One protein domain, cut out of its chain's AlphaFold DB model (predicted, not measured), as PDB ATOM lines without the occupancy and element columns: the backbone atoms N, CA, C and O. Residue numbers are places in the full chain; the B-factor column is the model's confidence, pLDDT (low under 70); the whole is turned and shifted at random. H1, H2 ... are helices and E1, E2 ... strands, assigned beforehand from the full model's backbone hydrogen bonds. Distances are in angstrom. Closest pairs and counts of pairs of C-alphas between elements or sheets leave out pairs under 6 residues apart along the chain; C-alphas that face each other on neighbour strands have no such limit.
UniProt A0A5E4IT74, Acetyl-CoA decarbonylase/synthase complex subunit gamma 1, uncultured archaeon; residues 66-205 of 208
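What this domain is: This is residues 66 to 205 of the 208 residues of the protein "Acetyl-CoA decarbonylase/synthase complex subunit gamma 1" of uncultured archaeon (UniProt A0A5E4IT74). Two small strand barrels stand end to end and share one long strand, E6, which bends and runs through the walls of both. In one barrel the ring goes from the first part of E6 through E3, E4, E5 and E2 back to E6; in the other it goes from the later part of E6 through E9, E8, E7 and E1 back to E6, and a loop at residues 139 to 144, beginning at the end of the small helix H1, sticks out from the first barrel. The printed part has 140 residues, with nine named strands and one named helix: along the chain come E1 to E5, then H1, then E6 to E9; the class is mostly strand, and the neighbour pairs of strands are mixed, with E1 and E7 as well as E3 and E6 parallel and the other pairs antiparallel. The whole is compact, with a radius of gyration of the C-alphas of 14.7 A, and spans 42 by 31 by 29 A.

Where its parts are: E1 is residues 76 to 79, beginning at C-alpha 76 at (88.314, 59.799, 78.637). E2 is residues 88 to 93, 15.5 A from first to last C-alpha, and E3 is residues 105 to 110, 15.3 A. E4, residues 117 to 125, measures 20.3 A and bends by 77 degrees at residue 122. E5, residues 128 to 134, measures 18.1 A. H1 is residues 136 to 139, four residues. E6, residues 147 to 164, is the longest strand at 18 residues and 36.8 A; it runs from C-alpha 147 at (103.936, 87.859, 87.428) to C-alpha 164 at (86.734, 56.156, 79.941) and bends by 92 degrees at residue 150. E7 is residues 172 to 177, 15.4 A. E8, residues 186 to 194, measures 20.3 A and bends by 76 degrees at residue 191. E9, residues 197 to 204, measures 19.9 A, bends by 63 degrees at residue 201 and ends at C-alpha 204 at (93.711, 72.112, 70.508).

How they stand to each other: The nine strands form one branched, strongly twisted sheet with no edge strand. E6 has E1 and E2 on one side, and E3 and E9 on the other side. Its pairing is staggered: with E3 over residues 147 to 152, E2 over 152 to 158, E9 over 156 to 160 and E1 over 160 to 164. E1 is antiparallel to E6, with N 79 and O 160 2.8 A apart, and parallel to E7, with N 78 and O 176 2.9 A apart. E2 is antiparallel to E6, N 90 to O 156 being 2.9 A, and to E5, N 91 to O 129 being 2.8 A. E3 is parallel to E6, with N 109 and O 150 2.9 A apart. E3, E4 and E5 make a meander, each strand the antiparallel neighbour of the one before; N 106 and O 119 are 2.9 A apart, N 120 and O 132 2.8 A. E7, E8 and E9 make another, with N 175 to O 186 2.8 A and N 189 to O 201 2.8 A. E9 is antiparallel to E6, with N 157 and O 200 2.9 A apart. E2 to E5, and likewise E6 to E9, form a Greek key, a meander of three strands with the first of the four the antiparallel neighbour of the fourth. H1 only grazes the sheet, with residues 136 to 138, and is too short for an O i to N i+4 pair. E4 and E8 are apart; E1 and E9 are only just apart, their closest C-alphas 8.3 A from each other.

The domain as a whole: The two C-alphas farthest apart are those of Gly 142 and Gly 170, 45.3 A. The printed part has no cut. The link from E2 to E3, 11 residues, is long; those from E4 to E5, E5 to H1 and E8 to E9 are tight. The mean pLDDT of the printed part is 92.8, that of H1 is 80, and no printed residue is under 70.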
ATOM      1  N   ILE A  66      80.970  64.254  79.292       91.06
ATOM      2  CA  ILE A  66      80.521  65.432  78.543       91.06
ATOM      3  C   ILE A  66      81.117  66.694  79.164       91.06
ATOM      4  O   ILE A  66      80.996  66.929  80.368       91.06
ATOM      5  N   GLY A  67      81.746  67.529  78.337       88.81
ATOM      6  CA  GLY A  67      82.216  68.844  78.757       88.81
ATOM      7  C   GLY A  67      81.052  69.777  79.090       88.81
ATOM      8  O   GLY A  67      80.119  69.937  78.307       88.81
ATOM      9  N   VAL A  68      81.106  70.441  80.245       88.50
ATOM     10  CA  VAL A  68      80.023  71.330  80.704       88.50
ATOM     11  C   VAL A  68      79.934  72.593  79.847       88.50
ATOM     12  O   VAL A  68      78.842  73.107  79.611       88.50
ATOM     13  N   LEU A  69      81.075  73.113  79.386       84.94
ATOM     14  CA  LEU A  69      81.109  74.366  78.631       84.94
ATOM     15  C   LEU A  69      80.652  74.206  77.178       84.94
ATOM     16  O   LEU A  69      80.018  75.108  76.634       84.94
ATOM     17  N   ASP A  70      81.055  73.116  76.532       85.94
ATOM     18  CA  ASP A  70      80.911  72.914  75.089       85.94
ATOM     19  C   ASP A  70      79.908  71.811  74.722       85.94
ATOM     20  O   ASP A  70      79.494  71.746  73.566       85.94
ATOM     21  N   GLY A  71      79.481  70.985  75.685       89.12
ATOM     22  CA  GLY A  71      78.558  69.874  75.458       89.12
ATOM     23  C   GLY A  71      79.162  68.745  74.622       89.12
ATOM     24  O   GLY A  71      78.419  67.938  74.066       89.12
ATOM     25  N   LEU A  72      80.488  68.705  74.477       90.62
ATOM     26  CA  LEU A  72      81.167  67.726  73.634       90.62
ATOM     27  C   LEU A  72      81.497  66.460  74.419       90.62
ATOM     28  O   LEU A  72      81.793  66.514  75.610       90.62
ATOM     29  N   HIS A  73      81.490  65.322  73.724       92.25
ATOM     30  CA  HIS A  73      81.906  64.046  74.295       92.25
ATOM     31  C   HIS A  73      83.433  63.934  74.306       92.25
ATOM     32  O   HIS A  73      84.106  64.211  73.305       92.25
ATOM     33  N   ALA A  74      83.964  63.483  75.434       93.88
ATOM     34  CA  ALA A  74      85.347  63.078  75.604       93.88
ATOM     35  C   ALA A  74      85.460  61.546  75.579       93.88
ATOM     36  O   ALA A  74      84.595  60.836  76.086       93.88
ATOM     37  N   ASP A  75      86.556  61.045  75.016       94.00
ATOM     38  CA  ASP A  75      86.932  59.631  75.052       94.00
ATOM     39  C   ASP A  75      87.268  59.170  76.482       94.00
ATOM     40  O   ASP A  75      87.044  58.012  76.846       94.00
ATOM     41  N   PHE A  76      87.866  60.065  77.273       95.12
ATOM     42  CA  PHE A  76      88.314  59.799  78.637       95.12
ATOM     43  C   PHE A  76      88.515  61.081  79.456       95.12
ATOM     44  O   PHE A  76      88.656  62.188  78.921       95.12
ATOM     45  N   THR A  77      88.595  60.901  80.772       96.12
ATOM     46  CA  THR A  77      89.013  61.919  81.740       96.12
ATOM     47  C   THR A  77      90.486  61.705  82.090       96.12
ATOM     48  O   THR A  77      90.920  60.572  82.324       96.12
ATOM     49  N   LEU A  78      91.269  62.787  82.101       97.56
ATOM     50  CA  LEU A  78      92.696  62.764  82.420       97.56
ATOM     51  C   LEU A  78      92.936  63.362  83.809       97.56
ATOM     52  O   LEU A  78      92.809  64.572  83.991       97.56
ATOM     53  N   ALA A  79      93.315  62.517  84.759       97.31
ATOM     54  CA  ALA A  79      93.669  62.871  86.124       97.31
ATOM     55  C   ALA A  79      95.165  63.202  86.286       97.31
ATOM     56  O   ALA A  79      95.990  62.789  85.460       97.31
ATOM     57  N   PRO A  80      95.548  63.891  87.376       97.38
ATOM     58  CA  PRO A  80      96.946  64.127  87.728       97.38
ATOM     59  C   PRO A  80      97.756  62.835  87.863       97.38
ATOM     60  O   PRO A  80      97.229  61.769  88.189       97.38
ATOM     61  N   LEU A  81      99.077  62.933  87.694       97.06
ATOM     62  CA  LEU A  81      99.965  61.846  88.111       97.06
ATOM     63  C   LEU A  81      99.852  61.610  89.635       97.06
ATOM     64  O   LEU A  81      99.525  62.538  90.380       97.06
ATOM     65  N   PRO A  82     100.149  60.393  90.133       95.31
ATOM     66  CA  PRO A  82     100.039  60.087  91.558       95.31
ATOM     67  C   PRO A  82     100.807  61.075  92.446       95.31
ATOM     68  O   PRO A  82     102.018  61.240  92.309       95.31
ATOM     69  N   GLY A  83     100.092  61.701  93.385       94.88
ATOM     70  CA  GLY A  83     100.653  62.672  94.327       94.88
ATOM     71  C   GLY A  83     100.785  64.101  93.788       94.88
ATOM     72  O   GLY A  83     101.279  64.964  94.512       94.88
ATOM     73  N   GLU A  84     100.344  64.372  92.559       95.62
ATOM     74  CA  GLU A  84     100.393  65.707  91.961       95.62
ATOM     75  C   GLU A  84      99.055  66.455  92.085       95.62
ATOM     76  O   GLU A  84      97.996  65.830  92.085       95.62
ATOM     77  N   PRO A  85      99.076  67.797  92.201       93.12
ATOM     78  CA  PRO A  85      97.868  68.592  92.428       93.12
ATOM     79  C   PRO A  85      97.024  68.816  91.164       93.12
ATOM     80  O   PRO A  85      95.860  69.190  91.265       93.12
ATOM     81  N   SER A  86      97.615  68.642  89.982       95.19
ATOM     82  CA  SER A  86      96.961  68.785  88.683       95.19
ATOM     83  C   SER A  86      97.681  67.920  87.649       95.19
ATOM     84  O   SER A  86      98.819  67.498  87.876       95.19
ATOM     85  N   CYS A  87      97.074  67.720  86.478       96.81
ATOM     86  CA  CYS A  87      97.826  67.283  85.303       96.81
ATOM     87  C   CYS A  87      99.002  68.234  85.059       96.81
ATOM     88  O   CYS A  87      98.926  69.431  85.373       96.81
ATOM     89  N   ARG A  88     100.094  67.704  84.512       97.50
ATOM     90  CA  ARG A  88     101.200  68.546  84.060       97.50
ATOM     91  C   ARG A  88     100.843  69.110  82.697       97.50
ATOM     92  O   ARG A  88     100.423  68.359  81.817       97.50
ATOM     93  N   GLU A  89     101.058  70.406  82.530       97.25
ATOM     94  CA  GLU A  89     100.932  71.084  81.243       97.25
ATOM     95  C   GLU A  89     102.306  71.551  80.775       97.25
ATOM     96  O   GLU A  89     103.030  72.200  81.535       97.25
ATOM     97  N   ASP A  90     102.645  71.249  79.523       98.25
ATOM     98  CA  ASP A  90     103.762  71.893  78.838       98.25
ATOM     99  C   ASP A  90     103.241  73.130  78.109       98.25
ATOM    100  O   ASP A  90     102.319  73.059  77.294       98.25
ATOM    101  N   LEU A  91     103.840  74.275  78.409       97.75
ATOM    102  CA  LEU A  91     103.389  75.592  77.993       97.75
ATOM    103  C   LEU A  91     104.530  76.327  77.297       97.75
ATOM    104  O   LEU A  91     105.649  76.368  77.804       97.75
ATOM    105  N   HIS A  92     104.243  76.969  76.170       97.50
ATOM    106  CA  HIS A  92     105.180  77.891  75.532       97.50
ATOM    107  C   HIS A  92     104.693  79.333  75.701       97.50
ATOM    108  O   HIS A  92     103.679  79.702  75.093       97.50
ATOM    109  N   PRO A  93     105.375  80.159  76.514       97.19
ATOM    110  CA  PRO A  93     105.077  81.581  76.601       97.19
ATOM    111  C   PRO A  93     105.329  82.255  75.253       97.19
ATOM    112  O   PRO A  93     106.424  82.160  74.708       97.19
ATOM    113  N   LEU A  94     104.339  82.982  74.729       96.88
ATOM    114  CA  LEU A  94     104.517  83.748  73.490       96.88
ATOM    115  C   LEU A  94     105.338  85.026  73.696       96.88
ATOM    116  O   LEU A  94     105.768  85.643  72.727       96.88
ATOM    117  N   ASN A  95     105.545  85.436  74.949       95.06
ATOM    118  CA  ASN A  95     106.451  86.523  75.281       95.06
ATOM    119  C   ASN A  95     107.897  85.986  75.384       95.06
ATOM    120  O   ASN A  95     108.197  85.272  76.345       95.06
ATOM    121  N   PRO A  96     108.805  86.355  74.459       92.25
ATOM    122  CA  PRO A  96     110.173  85.833  74.428       92.25
ATOM    123  C   PRO A  96     111.054  86.336  75.584       92.25
ATOM    124  O   PRO A  96     112.111  85.765  75.843       92.25
ATOM    125  N   GLU A  97     110.644  87.389  76.295       93.06
ATOM    126  CA  GLU A  97     111.386  87.932  77.442       93.06
ATOM    127  C   GLU A  97     111.138  87.140  78.737       93.06
ATOM    128  O   GLU A  97     111.768  87.380  79.773       93.06
ATOM    129  N   VAL A  98     110.193  86.200  78.715       93.88
ATOM    130  CA  VAL A  98     109.813  85.414  79.888       93.88
ATOM    131  C   VAL A  98     110.858  84.332  80.148       93.88
ATOM    132  O   VAL A  98     111.129  83.490  79.303       93.88
ATOM    133  N   GLN A  99     111.417  84.348  81.358       94.12
ATOM    134  CA  GLN A  99     112.388  83.369  81.857       94.12
ATOM    135  C   GLN A  99     111.865  82.776  83.179       94.12
ATOM    136  O   GLN A  99     112.231  83.271  84.251       94.12
ATOM    137  N   PRO A 100     110.943  81.794  83.131       95.62
ATOM    138  CA  PRO A 100     110.353  81.169  84.311       95.62
ATOM    139  C   PRO A 100     111.395  80.431  85.149       95.62
ATOM    140  O   PRO A 100     112.289  79.779  84.609       95.62
ATOM    141  N   ARG A 101     111.246  80.475  86.475       96.19
ATOM    142  CA  ARG A 101     112.081  79.689  87.396       96.19
ATOM    143  C   ARG A 101     111.263  78.613  88.093       96.19
ATOM    144  O   ARG A 101     110.122  78.853  88.470       96.19
ATOM    145  N   THR A 102     111.857  77.442  88.319       97.50
ATOM    146  CA  THR A 102     111.231  76.363  89.098       97.50
ATOM    147  C   THR A 102     110.714  76.879  90.444       97.50
ATOM    148  O   THR A 102     111.412  77.598  91.159       97.50
ATOM    149  N   GLY A 103     109.480  76.509  90.779       95.12
ATOM    150  CA  GLY A 103     108.769  76.915  91.989       95.12
ATOM    151  C   GLY A 103     108.015  78.244  91.880       95.12
ATOM    152  O   GLY A 103     107.122  78.479  92.701       95.12
ATOM    153  N   GLU A 104     108.322  79.078  90.880       94.88
ATOM    154  CA  GLU A 104     107.641  80.354  90.644       94.88
ATOM    155  C   GLU A 104     106.155  80.132  90.347       94.88
ATOM    156  O   GLU A 104     105.771  79.146  89.715       94.88
ATOM    157  N   ILE A 105     105.321  81.055  90.821       94.56
ATOM    158  CA  ILE A 105     103.908  81.118  90.458       94.56
ATOM    159  C   ILE A 105     103.758  82.199  89.395       94.56
ATOM    160  O   ILE A 105     104.178  83.337  89.605       94.56
ATOM    161  N   LEU A 106     103.132  81.845  88.279       95.31
ATOM    162  CA  LEU A 106     102.921  82.731  87.141       95.31
ATOM    163  C   LEU A 106     101.442  82.813  86.791       95.31
ATOM    164  O   LEU A 106     100.712  81.827  86.891       95.31
ATOM    165  N   ARG A 107     101.017  83.994  86.348       95.56
ATOM    166  CA  ARG A 107      99.691  84.248  85.785       95.56
ATOM    167  C   ARG A 107      99.801  84.268  84.266       95.56
ATOM    168  O   ARG A 107     100.672  84.946  83.728       95.56
ATOM    169  N   TYR A 108      98.922  83.553  83.576       95.75
ATOM    170  CA  TYR A 108      98.916  83.521  82.115       95.75
ATOM    171  C   TYR A 108      97.523  83.268  81.547       95.75
ATOM    172  O   TYR A 108      96.569  82.925  82.250       95.75
ATOM    173  N   ARG A 109      97.412  83.438  80.235       94.69
ATOM    174  CA  ARG A 109      96.232  83.111  79.446       94.69
ATOM    175  C   ARG A 109      96.584  82.018  78.440       94.69
ATOM    176  O   ARG A 109      97.421  82.268  77.576       94.69
ATOM    177  N   PRO A 110      95.935  80.846  78.458       94.12
ATOM    178  CA  PRO A 110      96.051  79.928  77.336       94.12
ATOM    179  C   PRO A 110      95.444  80.563  76.085       94.12
ATOM    180  O   PRO A 110      94.369  81.189  76.142       94.12
ATOM    181  N   LEU A 111      96.117  80.396  74.949       93.38
ATOM    182  CA  LEU A 111      95.572  80.787  73.657       93.38
ATOM    183  C   LEU A 111      94.295  79.974  73.388       93.38
ATOM    184  O   LEU A 111      94.355  78.773  73.176       93.38
ATOM    185  N   GLY A 112      93.133  80.633  73.402       87.38
ATOM    186  CA  GLY A 112      91.835  80.009  73.113       87.38
ATOM    187  C   GLY A 112      90.953  79.639  74.320       87.38
ATOM    188  O   GLY A 112      89.765  79.401  74.116       87.38
ATOM    189  N   CYS A 113      91.454  79.657  75.564       87.62
ATOM    190  CA  CYS A 113      90.630  79.426  76.772       87.62
ATOM    191  C   CYS A 113      90.303  80.748  77.471       87.62
ATOM    192  O   CYS A 113      91.247  81.372  77.920       87.62
ATOM    193  N   PRO A 114      89.042  81.192  77.635       84.25
ATOM    194  CA  PRO A 114      88.699  82.550  78.080       84.25
ATOM    195  C   PRO A 114      89.111  82.910  79.523       84.25
ATOM    196  O   PRO A 114      89.011  84.079  79.901       84.25
ATOM    197  N   ILE A 115      89.616  81.963  80.314       88.00
ATOM    198  CA  ILE A 115      89.909  82.145  81.739       88.00
ATOM    199  C   ILE A 115      91.406  82.345  81.987       88.00
ATOM    200  O   ILE A 115      92.262  81.807  81.288       88.00
ATOM    201  N   THR A 116      91.717  83.161  82.996       91.69
ATOM    202  CA  THR A 116      93.086  83.359  83.488       91.69
ATOM    203  C   THR A 116      93.532  82.155  84.301       91.69
ATOM    204  O   THR A 116      92.819  81.707  85.193       91.69
ATOM    205  N   HIS A 117      94.726  81.664  83.998       92.75
ATOM    206  CA  HIS A 117      95.344  80.529  84.657       92.75
ATOM    207  C   HIS A 117      96.475  80.990  85.575       92.75
ATOM    208  O   HIS A 117      97.153  81.988  85.306       92.75
ATOM    209  N   PHE A 118      96.691  80.228  86.643       94.12
ATOM    210  CA  PHE A 118      97.838  80.371  87.525       94.12
ATOM    211  C   PHE A 118      98.583  79.049  87.543       94.12
ATOM    212  O   PHE A 118      97.973  78.001  87.722       94.12
ATOM    213  N   ALA A 119      99.890  79.088  87.337       94.62
ATOM    214  CA  ALA A 119     100.698  77.887  87.233       94.62
ATOM    215  C   ALA A 119     101.908  77.968  88.153       94.62
ATOM    216  O   ALA A 119     102.554  79.013  88.244       94.62
ATOM    217  N   ARG A 120     102.224  76.849  88.809       96.00
ATOM    218  CA  ARG A 120     103.493  76.656  89.508       96.00
ATOM    219  C   ARG A 120     104.471  75.949  88.581       96.00
ATOM    220  O   ARG A 120     104.218  74.826  88.150       96.00
ATOM    221  N   VAL A 121     105.595  76.597  88.307       97.88
ATOM    222  CA  VAL A 121     106.631  76.082  87.405       97.88
ATOM    223  C   VAL A 121     107.318  74.865  88.023       97.88
ATOM    224  O   VAL A 121     107.844  74.944  89.133       97.88
ATOM    225  N   LEU A 122     107.377  73.759  87.286       98.12
ATOM    226  CA  LEU A 122     108.169  72.580  87.651       98.12
ATOM    227  C   LEU A 122     109.552  72.638  87.009       98.12
ATOM    228  O   LEU A 122     110.567  72.437  87.676       98.12
ATOM    229  N   LYS A 123     109.592  72.962  85.718       97.56
ATOM    230  CA  LYS A 123     110.825  73.126  84.948       97.56
ATOM    231  C   LYS A 123     110.606  74.065  83.767       97.56
ATOM    232  O   LYS A 123     109.481  74.208  83.288       97.56
ATOM    233  N   TYR A 124     111.688  74.675  83.298       97.56
ATOM    234  CA  TYR A 124     111.704  75.483  82.085       97.56
ATOM    235  C   TYR A 124     112.965  75.180  81.282       97.56
ATOM    236  O   TYR A 124     114.076  75.435  81.744       97.56
ATOM    237  N   GLU A 125     112.790  74.608  80.095       95.62
ATOM    238  CA  GLU A 125     113.884  74.151  79.239       95.62
ATOM    239  C   GLU A 125     113.509  74.406  77.778       95.62
ATOM    240  O   GLU A 125     112.385  74.138  77.363       95.62
ATOM    241  N   GLN A 126     114.447  74.936  76.986       94.44
ATOM    242  CA  GLN A 126     114.272  75.120  75.536       94.44
ATOM    243  C   GLN A 126     113.004  75.911  75.147       94.44
ATOM    244  O   GLN A 126     112.388  75.660  74.116       94.44
ATOM    245  N   GLY A 127     112.606  76.879  75.977       94.62
ATOM    246  CA  GLY A 127     111.415  77.695  75.732       94.62
ATOM    247  C   GLY A 127     110.097  77.055  76.172       94.62
ATOM    248  O   GLY A 127     109.054  77.687  76.012       94.62
ATOM    249  N   ILE A 128     110.119  75.845  76.735       97.25
ATOM    250  CA  ILE A 128     108.933  75.120  77.196       97.25
ATOM    251  C   ILE A 128     108.936  75.056  78.720       97.25
ATOM    252  O   ILE A 128     109.913  74.660  79.356       97.25
ATOM    253  N   MET A 129     107.816  75.457  79.306       97.56
ATOM    254  CA  MET A 129     107.549  75.432  80.734       97.56
ATOM    255  C   MET A 129     106.643  74.251  81.060       97.56
ATOM    256  O   MET A 129     105.494  74.249  80.635       97.56
ATOM    257  N   THR A 130     107.112  73.297  81.860       98.31
ATOM    258  CA  THR A 130     106.218  72.304  82.472       98.31
ATOM    259  C   THR A 130     105.721  72.856  83.797       98.31
ATOM    260  O   THR A 130     106.528  73.297  84.626       98.31
ATOM    261  N   ALA A 131     104.413  72.823  84.023       97.44
ATOM    262  CA  ALA A 131     103.819  73.382  85.227       97.44
ATOM    263  C   ALA A 131     102.608  72.590  85.729       97.44
ATOM    264  O   ALA A 131     101.962  71.860  84.978       97.44
ATOM    265  N   HIS A 132     102.292  72.785  87.009       96.62
ATOM    266  CA  HIS A 132     100.992  72.431  87.578       96.62
ATOM    267  C   HIS A 132     100.080  73.648  87.576       96.62
ATOM    268  O   HIS A 132     100.515  74.732  87.979       96.62
ATOM    269  N   LEU A 133      98.813  73.473  87.199       93.25
ATOM    270  CA  LEU A 133      97.809  74.493  87.467       93.25
ATOM    271  C   LEU A 133      97.545  74.580  88.959       93.25
ATOM    272  O   LEU A 133      97.374  73.584  89.660       93.25
ATOM    273  N   ILE A 134      97.442  75.815  89.422       88.88
ATOM    274  CA  ILE A 134      96.984  76.138  90.758       88.88
ATOM    275  C   ILE A 134      95.774  77.067  90.643       88.88
ATOM    276  O   ILE A 134      95.695  77.924  89.764       88.88
ATOM    277  N   GLY A 135      94.786  76.880  91.515       84.12
ATOM    278  CA  GLY A 135      93.629  77.771  91.572       84.12
ATOM    279  C   GLY A 135      93.997  79.165  92.105       84.12
ATOM    280  O   GLY A 135      95.051  79.336  92.718       84.12
ATOM    281  N   PRO A 136      93.103  80.161  91.973       83.31
ATOM    282  CA  PRO A 136      93.355  81.541  92.402       83.31
ATOM    283  C   PRO A 136      93.389  81.733  93.929       83.31
ATOM    284  O   PRO A 136      93.563  82.854  94.399       83.31
ATOM    285  N   LEU A 137      93.208  80.672  94.727       79.38
ATOM    286  CA  LEU A 137      93.121  80.754  96.192       79.38
ATOM    287  C   LEU A 137      94.374  81.356  96.840       79.38
ATOM    288  O   LEU A 137      94.257  82.020  97.865       79.38
ATOM    289  N   HIS A 138      95.545  81.205  96.217       75.94
ATOM    290  CA  HIS A 138      96.794  81.823  96.678       75.94
ATOM    291  C   HIS A 138      96.775  83.367  96.610       75.94
ATOM    292  O   HIS A 138      97.746  84.012  96.977       75.94
ATOM    293  N   LEU A 139      95.735  83.989  96.044       79.69
ATOM    294  CA  LEU A 139      95.563  85.446  96.059       79.69
ATOM    295  C   LEU A 139      94.888  85.932  97.348       79.69
ATOM    296  O   LEU A 139      94.918  87.123  97.644       79.69
ATOM    297  N   LEU A 140      94.254  85.028  98.101       81.50
ATOM    298  CA  LEU A 140      93.518  85.363  99.322       81.50
ATOM    299  C   LEU A 140      94.424  85.453 100.558       81.50
ATOM    300  O   LEU A 140      93.998  85.976 101.584       81.50
ATOM    301  N   ASP A 141      95.658  84.957 100.473       79.94
ATOM    302  CA  ASP A 141      96.609  84.897 101.591       79.94
ATOM    303  C   ASP A 141      97.445  86.182 101.771       79.94
ATOM    304  O   ASP A 141      98.275  86.264 102.677       79.94
ATOM    305  N   GLY A 142      97.214  87.203 100.937       72.25
ATOM    306  CA  GLY A 142      97.949  88.470 100.962       72.25
ATOM    307  C   GLY A 142      99.316  88.425 100.269       72.25
ATOM    308  O   GLY A 142     100.045  89.419 100.310       72.25
ATOM    309  N   SER A 143      99.669  87.312  99.618       75.88
ATOM    310  CA  SER A 143     100.877  87.214  98.799       75.88
ATOM    311  C   SER A 143     100.841  88.200  97.623       75.88
ATOM    312  O   SER A 143      99.767  88.507  97.095       75.88
ATOM    313  N   PRO A 144     102.008  88.681  97.154       77.56
ATOM    314  CA  PRO A 144     102.085  89.488  95.945       77.56
ATOM    315  C   PRO A 144     101.420  88.794  94.754       77.56
ATOM    316  O   PRO A 144     101.556  87.582  94.566       77.56
ATOM    317  N   ALA A 145     100.735  89.579  93.919       83.81
ATOM    318  CA  ALA A 145     100.145  89.067  92.692       83.81
ATOM    319  C   ALA A 145     101.234  88.413  91.815       83.81
ATOM    320  O   ALA A 145     102.287  89.025  91.602       83.81
ATOM    321  N   PRO A 146     100.995  87.203  91.278       91.50
ATOM    322  CA  PRO A 146     101.939  86.551  90.387       91.50
ATOM    323  C   PRO A 146     102.266  87.398  89.166       91.50
ATOM    324  O   PRO A 146     101.409  88.116  88.634       91.50
ATOM    325  N   LYS A 147     103.497  87.245  88.678       93.69
ATOM    326  CA  LYS A 147     103.936  87.859  87.428       93.69
ATOM    327  C   LYS A 147     103.036  87.398  86.281       93.69
ATOM    328  O   LYS A 147     102.835  86.200  86.090       93.69
ATOM    329  N   ASP A 148     102.516  88.356  85.517       95.56
ATOM    330  CA  ASP A 148     101.787  88.090  84.277       95.56
ATOM    331  C   ASP A 148     102.773  87.870  83.134       95.56
ATOM    332  O   ASP A 148     103.643  88.708  82.889       95.56
ATOM    333  N   ILE A 149     102.642  86.738  82.451       96.75
ATOM    334  CA  ILE A 149     103.478  86.378  81.302       96.75
ATOM    335  C   ILE A 149     102.720  86.457  79.970       96.75
ATOM    336  O   ILE A 149     103.284  86.152  78.920       96.75
ATOM    337  N   GLY A 150     101.461  86.905  79.994       96.38
ATOM    338  CA  GLY A 150     100.626  87.071  78.812       96.38
ATOM    339  C   GLY A 150     100.065  85.747  78.296       96.38
ATOM    340  O   GLY A 150      99.567  84.917  79.060       96.38
ATOM    341  N   ILE A 151     100.088  85.570  76.974       96.81
ATOM    342  CA  ILE A 151      99.493  84.408  76.310       96.81
ATOM    343  C   ILE A 151     100.514  83.268  76.220       96.81
ATOM    344  O   ILE A 151     101.659  83.489  75.828       96.81
ATOM    345  N   CYS A 152     100.083  82.046  76.529       97.25
ATOM    346  CA  CYS A 152     100.860  80.828  76.298       97.25
ATOM    347  C   CYS A 152     100.133  79.887  75.334       97.25
ATOM    348  O   CYS A 152      98.904  79.781  75.359       97.25
ATOM    349  N   LEU A 153     100.905  79.170  74.521       96.62
ATOM    350  CA  LEU A 153     100.435  77.974  73.828       96.62
ATOM    351  C   LEU A 153     100.469  76.795  74.795       96.62
ATOM    352  O   LEU A 153     101.455  76.626  75.511       96.62
ATOM    353  N   VAL A 154      99.416  75.981  74.791       96.56
ATOM    354  CA  VAL A 154      99.407  74.690  75.484       96.56
ATOM    355  C   VAL A 154      99.919  73.653  74.499       96.56
ATOM    356  O   VAL A 154      99.355  73.497  73.421       96.56
ATOM    357  N   LEU A 155     101.032  73.007  74.827       97.69
ATOM    358  CA  LEU A 155     101.724  72.085  73.932       97.69
ATOM    359  C   LEU A 155     101.435  70.630  74.266       97.69
ATOM    360  O   LEU A 155     101.303  69.820  73.348       97.69
ATOM    361  N   ALA A 156     101.346  70.307  75.557       98.12
ATOM    362  CA  ALA A 156     101.123  68.943  76.000       98.12
ATOM    363  C   ALA A 156     100.387  68.865  77.335       98.12
ATOM    364  O   ALA A 156     100.500  69.764  78.168       98.12
ATOM    365  N   PHE A 157      99.723  67.732  77.542       98.00
ATOM    366  CA  PHE A 157      99.257  67.266  78.841       98.00
ATOM    367  C   PHE A 157      99.931  65.944  79.199       98.00
ATOM    368  O   PHE A 157     100.140  65.077  78.345       98.00
ATOM    369  N   GLU A 158     100.218  65.769  80.483       98.31
ATOM    370  CA  GLU A 158     100.640  64.497  81.058       98.31
ATOM    371  C   GLU A 158      99.833  64.193  82.327       98.31
ATOM    372  O   GLU A 158      99.651  65.054  83.195       98.31
ATOM    373  N   GLY A 159      99.358  62.952  82.424       98.00
ATOM    374  CA  GLY A 159      98.490  62.494  83.506       98.00
ATOM    375  C   GLY A 159      98.175  61.003  83.407       98.00
ATOM    376  O   GLY A 159      98.869  60.258  82.705       98.00
ATOM    377  N   VAL A 160      97.127  60.569  84.103       97.81
ATOM    378  CA  VAL A 160      96.602  59.198  84.054       97.81
ATOM    379  C   VAL A 160      95.130  59.181  83.655       97.81
ATOM    380  O   VAL A 160      94.374  60.069  84.024       97.81
ATOM    381  N   VAL A 161      94.698  58.163  82.917       96.12
ATOM    382  CA  VAL A 161      93.274  57.938  82.641       96.12
ATOM    383  C   VAL A 161      92.573  57.552  83.943       96.12
ATOM    384  O   VAL A 161      92.942  56.547  84.557       96.12
ATOM    385  N   SER A 162      91.571  58.332  84.351       93.38
ATOM    386  CA  SER A 162      90.734  58.043  85.526       93.38
ATOM    387  C   SER A 162      89.371  57.458  85.165       93.38
ATOM    388  O   SER A 162      88.846  56.629  85.908       93.38
ATOM    389  N   GLN A 163      88.823  57.840  84.012       92.44
ATOM    390  CA  GLN A 163      87.542  57.362  83.496       92.44
ATOM    391  C   GLN A 163      87.590  57.277  81.969       92.44
ATOM    392  O   GLN A 163      88.272  58.078  81.332       92.44
ATOM    393  N   GLY A 164      86.834  56.346  81.388       89.25
ATOM    394  CA  GLY A 164      86.734  56.156  79.941       89.25
ATOM    395  C   GLY A 164      87.797  55.211  79.383       89.25
ATOM    396  O   GLY A 164      88.452  54.464  80.118       89.25
ATOM    397  N   ARG A 165      87.946  55.217  78.056       87.56
ATOM    398  CA  ARG A 165      88.840  54.282  77.366       87.56
ATOM    399  C   ARG A 165      90.297  54.721  77.475       87.56
ATOM    400  O   ARG A 165      90.619  55.905  77.430       87.56
ATOM    401  N   ARG A 166      91.215  53.755  77.496       89.94
ATOM    402  CA  ARG A 166      92.634  54.040  77.264       89.94
ATOM    403  C   ARG A 166      92.902  54.127  75.756       89.94
ATOM    404  O   ARG A 166      92.604  53.156  75.062       89.94
ATOM    405  N   PRO A 167      93.493  55.223  75.257       91.12
ATOM    406  CA  PRO A 167      93.905  55.327  73.865       91.12
ATOM    407  C   PRO A 167      95.282  54.691  73.604       91.12
ATOM    408  O   PRO A 167      96.154  54.616  74.485       91.12
ATOM    409  N   ASP A 168      95.477  54.281  72.357       89.94
ATOM    410  CA  ASP A 168      96.738  53.854  71.767       89.94
ATOM    411  C   ASP A 168      97.574  55.062  71.302       89.94
ATOM    412  O   ASP A 168      97.079  56.166  71.065       89.94
ATOM    413  N   VAL A 169      98.884  54.852  71.159       94.31
ATOM    414  CA  VAL A 169      99.800  55.869  70.620       94.31
ATOM    415  C   VAL A 169      99.460  56.166  69.155       94.31
ATOM    416  O   VAL A 169      99.275  55.251  68.355       94.31
ATOM    417  N   GLY A 170      99.432  57.450  68.798       90.31
ATOM    418  CA  GLY A 170      99.105  57.955  67.465       90.31
ATOM    419  C   GLY A 170      97.626  58.279  67.257       90.31
ATOM    420  O   GLY A 170      97.286  58.876  66.238       90.31
ATOM    421  N   GLU A 171      96.747  57.931  68.202       92.75
ATOM    422  CA  GLU A 171      95.343  58.334  68.137       92.75
ATOM    423  C   GLU A 171      95.182  59.843  68.362       92.75
ATOM    424  O   GLU A 171      95.772  60.417  69.281       92.75
ATOM    425  N   THR A 172      94.320  60.465  67.554       96.00
ATOM    426  CA  THR A 172      93.735  61.770  67.874       96.00
ATOM    427  C   THR A 172      92.571  61.549  68.827       96.00
ATOM    428  O   THR A 172      91.639  60.814  68.503       96.00
ATOM    429  N   VAL A 173      92.619  62.192  69.986       94.75
ATOM    430  CA  VAL A 173      91.675  61.972  71.086       94.75
ATOM    431  C   VAL A 173      90.972  63.259  71.479       94.75
ATOM    432  O   VAL A 173      91.494  64.356  71.261       94.75
ATOM    433  N   ARG A 174      89.804  63.114  72.099       96.06
ATOM    434  CA  ARG A 174      89.102  64.149  72.855       96.06
ATOM    435  C   ARG A 174      89.136  63.768  74.326       96.06
ATOM    436  O   ARG A 174      88.766  62.654  74.674       96.06
ATOM    437  N   PHE A 175      89.562  64.659  75.205       95.75
ATOM    438  CA  PHE A 175      89.698  64.342  76.622       95.75
ATOM    439  C   PHE A 175      89.291  65.510  77.510       95.75
ATOM    440  O   PHE A 175      89.350  66.675  77.105       95.75
ATOM    441  N   LEU A 176      88.886  65.190  78.735       95.06
ATOM    442  CA  LEU A 176      88.556  66.169  79.760       95.06
ATOM    443  C   LEU A 176      89.633  66.137  80.857       95.06
ATOM    444  O   LEU A 176      89.720  65.147  81.582       95.06
ATOM    445  N   PRO A 177      90.475  67.175  81.003       93.69
ATOM    446  CA  PRO A 177      91.400  67.248  82.127       93.69
ATOM    447  C   PRO A 177      90.633  67.435  83.438       93.69
ATOM    448  O   PRO A 177      89.800  68.343  83.556       93.69
ATOM    449  N   GLU A 178      90.954  66.634  84.450       90.31
ATOM    450  CA  GLU A 178      90.503  66.905  85.811       90.31
ATOM    451  C   GLU A 178      91.054  68.253  86.270       90.31
ATOM    452  O   GLU A 178      92.142  68.684  85.885       90.31
ATOM    453  N   HIS A 179      90.272  68.952  87.088       83.31
ATOM    454  CA  HIS A 179      90.585  70.301  87.566       83.31
ATOM    455  C   HIS A 179      90.642  71.388  86.476       83.31
ATOM    456  O   HIS A 179      90.983  72.535  86.778       83.31
ATOM    457  N   CYS A 180      90.215  71.098  85.239       82.31
ATOM    458  CA  CYS A 180      89.872  72.149  84.286       82.31
ATOM    459  C   CYS A 180      88.679  72.951  84.828       82.31
ATOM    460  O   CYS A 180      87.554  72.454  84.877       82.31
ATOM    461  N   MET A 181      88.900  74.216  85.201       80.50
ATOM    462  CA  MET A 181      87.871  75.073  85.811       80.50
ATOM    463  C   MET A 181      86.599  75.196  84.959       80.50
ATOM    464  O   MET A 181      85.502  75.316  85.499       80.50
ATOM    465  N   MET A 182      86.737  75.166  83.632       83.75
ATOM    466  CA  MET A 182      85.602  75.275  82.714       83.75
ATOM    467  C   MET A 182      84.998  73.928  82.315       83.75
ATOM    468  O   MET A 182      83.970  73.927  81.646       83.75
ATOM    469  N   GLN A 183      85.634  72.806  82.671       85.75
ATOM    470  CA  GLN A 183      85.246  71.468  82.211       85.75
ATOM    471  C   GLN A 183      85.012  71.431  80.689       85.75
ATOM    472  O   GLN A 183      83.986  70.955  80.211       85.75
ATOM    473  N   LYS A 184      85.946  72.017  79.932       89.56
ATOM    474  CA  LYS A 184      85.914  72.064  78.468       89.56
ATOM    475  C   LYS A 184      86.675  70.867  77.903       89.56
ATOM    476  O   LYS A 184      87.755  70.554  78.410       89.56
ATOM    477  N   VAL A 185      86.165  70.240  76.848       93.19
ATOM    478  CA  VAL A 185      86.884  69.152  76.179       93.19
ATOM    479  C   VAL A 185      88.078  69.719  75.409       93.19
ATOM    480  O   VAL A 185      88.014  70.790  74.803       93.19
ATOM    481  N   HIS A 186      89.193  69.003  75.480       93.75
ATOM    482  CA  HIS A 186      90.432  69.280  74.758       93.75
ATOM    483  C   HIS A 186      90.639  68.190  73.711       93.75
ATOM    484  O   HIS A 186      90.131  67.079  73.868       93.75
ATOM    485  N   SER A 187      91.406  68.471  72.664       95.38
ATOM    486  CA  SER A 187      91.864  67.438  71.737       95.38
ATOM    487  C   SER A 187      93.375  67.466  71.568       95.38
ATOM    488  O   SER A 187      94.036  68.448  71.902       95.38
ATOM    489  N   GLY A 188      93.932  66.359  71.093       96.56
ATOM    490  CA  GLY A 188      95.360  66.235  70.824       96.56
ATOM    491  C   GLY A 188      95.717  64.848  70.313       96.56
ATOM    492  O   GLY A 188      94.837  64.018  70.077       96.56
ATOM    493  N   VAL A 189      97.011  64.596  70.144       97.75
ATOM    494  CA  VAL A 189      97.554  63.319  69.673       97.75
ATOM    495  C   VAL A 189      98.294  62.624  70.805       97.75
ATOM    496  O   VAL A 189      99.148  63.220  71.464       97.75
ATOM    497  N   VAL A 190      97.994  61.348  71.031       97.81
ATOM    498  CA  VAL A 190      98.676  60.541  72.050       97.81
ATOM    499  C   VAL A 190     100.077  60.175  71.563       97.81
ATOM    500  O   VAL A 190     100.228  59.438  70.593       97.81
ATOM    501  N   VAL A 191     101.114  60.647  72.255       97.62
ATOM    502  CA  VAL A 191     102.524  60.346  71.923       97.62
ATOM    503  C   VAL A 191     103.151  59.318  72.866       97.62
ATOM    504  O   VAL A 191     104.205  58.760  72.570       97.62
ATOM    505  N   HIS A 192     102.501  59.033  73.998       96.94
ATOM    506  CA  HIS A 192     102.902  57.985  74.936       96.94
ATOM    507  C   HIS A 192     101.678  57.422  75.669       96.94
ATOM    508  O   HIS A 192     100.813  58.186  76.098       96.94
ATOM    509  N   SER A 193     101.626  56.095  75.836       93.75
ATOM    510  CA  SER A 193     100.563  55.381  76.554       93.75
ATOM    511  C   SER A 193     101.136  54.135  77.234       93.75
ATOM    512  O   SER A 193     101.438  53.145  76.565       93.75
ATOM    513  N   GLU A 194     101.265  54.152  78.563       90.25
ATOM    514  CA  GLU A 194     101.783  53.038  79.373       90.25
ATOM    515  C   GLU A 194     100.955  52.867  80.654       90.25
ATOM    516  O   GLU A 194     100.797  53.797  81.440       90.25
ATOM    517  N   GLY A 195     100.424  51.667  80.907       90.81
ATOM    518  CA  GLY A 195      99.519  51.452  82.042       90.81
ATOM    519  C   GLY A 195      98.285  52.357  81.946       90.81
ATOM    520  O   GLY A 195      97.520  52.234  80.998       90.81
ATOM    521  N   SER A 196      98.083  53.255  82.908       91.69
ATOM    522  CA  SER A 196      97.084  54.331  82.819       91.69
ATOM    523  C   SER A 196      97.688  55.682  82.430       91.69
ATOM    524  O   SER A 196      96.940  56.625  82.199       91.69
ATOM    525  N   ARG A 197      99.017  55.801  82.351       95.88
ATOM    526  CA  ARG A 197      99.720  57.055  82.073       95.88
ATOM    527  C   ARG A 197      99.657  57.402  80.592       95.88
ATOM    528  O   ARG A 197      99.940  56.556  79.742       95.88
ATOM    529  N   LEU A 198      99.371  58.669  80.309       97.69
ATOM    530  CA  LEU A 198      99.341  59.230  78.964       97.69
ATOM    531  C   LEU A 198     100.202  60.488  78.861       97.69
ATOM    532  O   LEU A 198     100.300  61.273  79.808       97.69
ATOM    533  N   ARG A 199     100.748  60.704  77.662       98.31
ATOM    534  CA  ARG A 199     101.204  62.016  77.193       98.31
ATOM    535  C   ARG A 199     100.484  62.354  75.898       98.31
ATOM    536  O   ARG A 199     100.494  61.556  74.957       98.31
ATOM    537  N   ILE A 200      99.885  63.535  75.865       98.44
ATOM    538  CA  ILE A 200      99.100  64.045  74.743       98.44
ATOM    539  C   ILE A 200      99.758  65.343  74.289       98.44
ATOM    540  O   ILE A 200     100.005  66.209  75.121       98.44
ATOM    541  N   GLU A 201     100.052  65.472  73.001       98.12
ATOM    542  CA  GLU A 201     100.664  66.662  72.395       98.12
ATOM    543  C   GLU A 201      99.774  67.241  71.291       98.12
ATOM    544  O   GLU A 201      98.719  66.686  70.980       98.12
ATOM    545  N   ALA A 202     100.202  68.357  70.692       95.38
ATOM    546  CA  ALA A 202      99.454  69.072  69.655       95.38
ATOM    547  C   ALA A 202      98.044  69.452  70.135       95.38
ATOM    548  O   ALA A 202      97.045  69.186  69.470       95.38
ATOM    549  N   ILE A 203      97.990  70.045  71.330       95.81
ATOM    550  CA  ILE A 203      96.740  70.360  72.010       95.81
ATOM    551  C   ILE A 203      95.957  71.426  71.243       95.81
ATOM    552  O   ILE A 203      96.459  72.530  71.016       95.81
ATOM    553  N   ASP A 204      94.697  71.123  70.932       89.81
ATOM    554  CA  ASP A 204      93.711  72.112  70.508       89.81
ATOM    555  C   ASP A 204      92.655  72.293  71.607       89.81
ATOM    556  O   ASP A 204      92.031  71.350  72.101       89.81
ATOM    557  N   LEU A 205      92.466  73.550  72.009       82.19
ATOM    558  CA  LEU A 205      91.414  73.950  72.945       82.19
ATOM    559  C   LEU A 205      90.075  74.154  72.229       82.19
ATOM    560  O   LEU A 205      89.071  74.454  72.876       82.19
TER     561      LEU A 205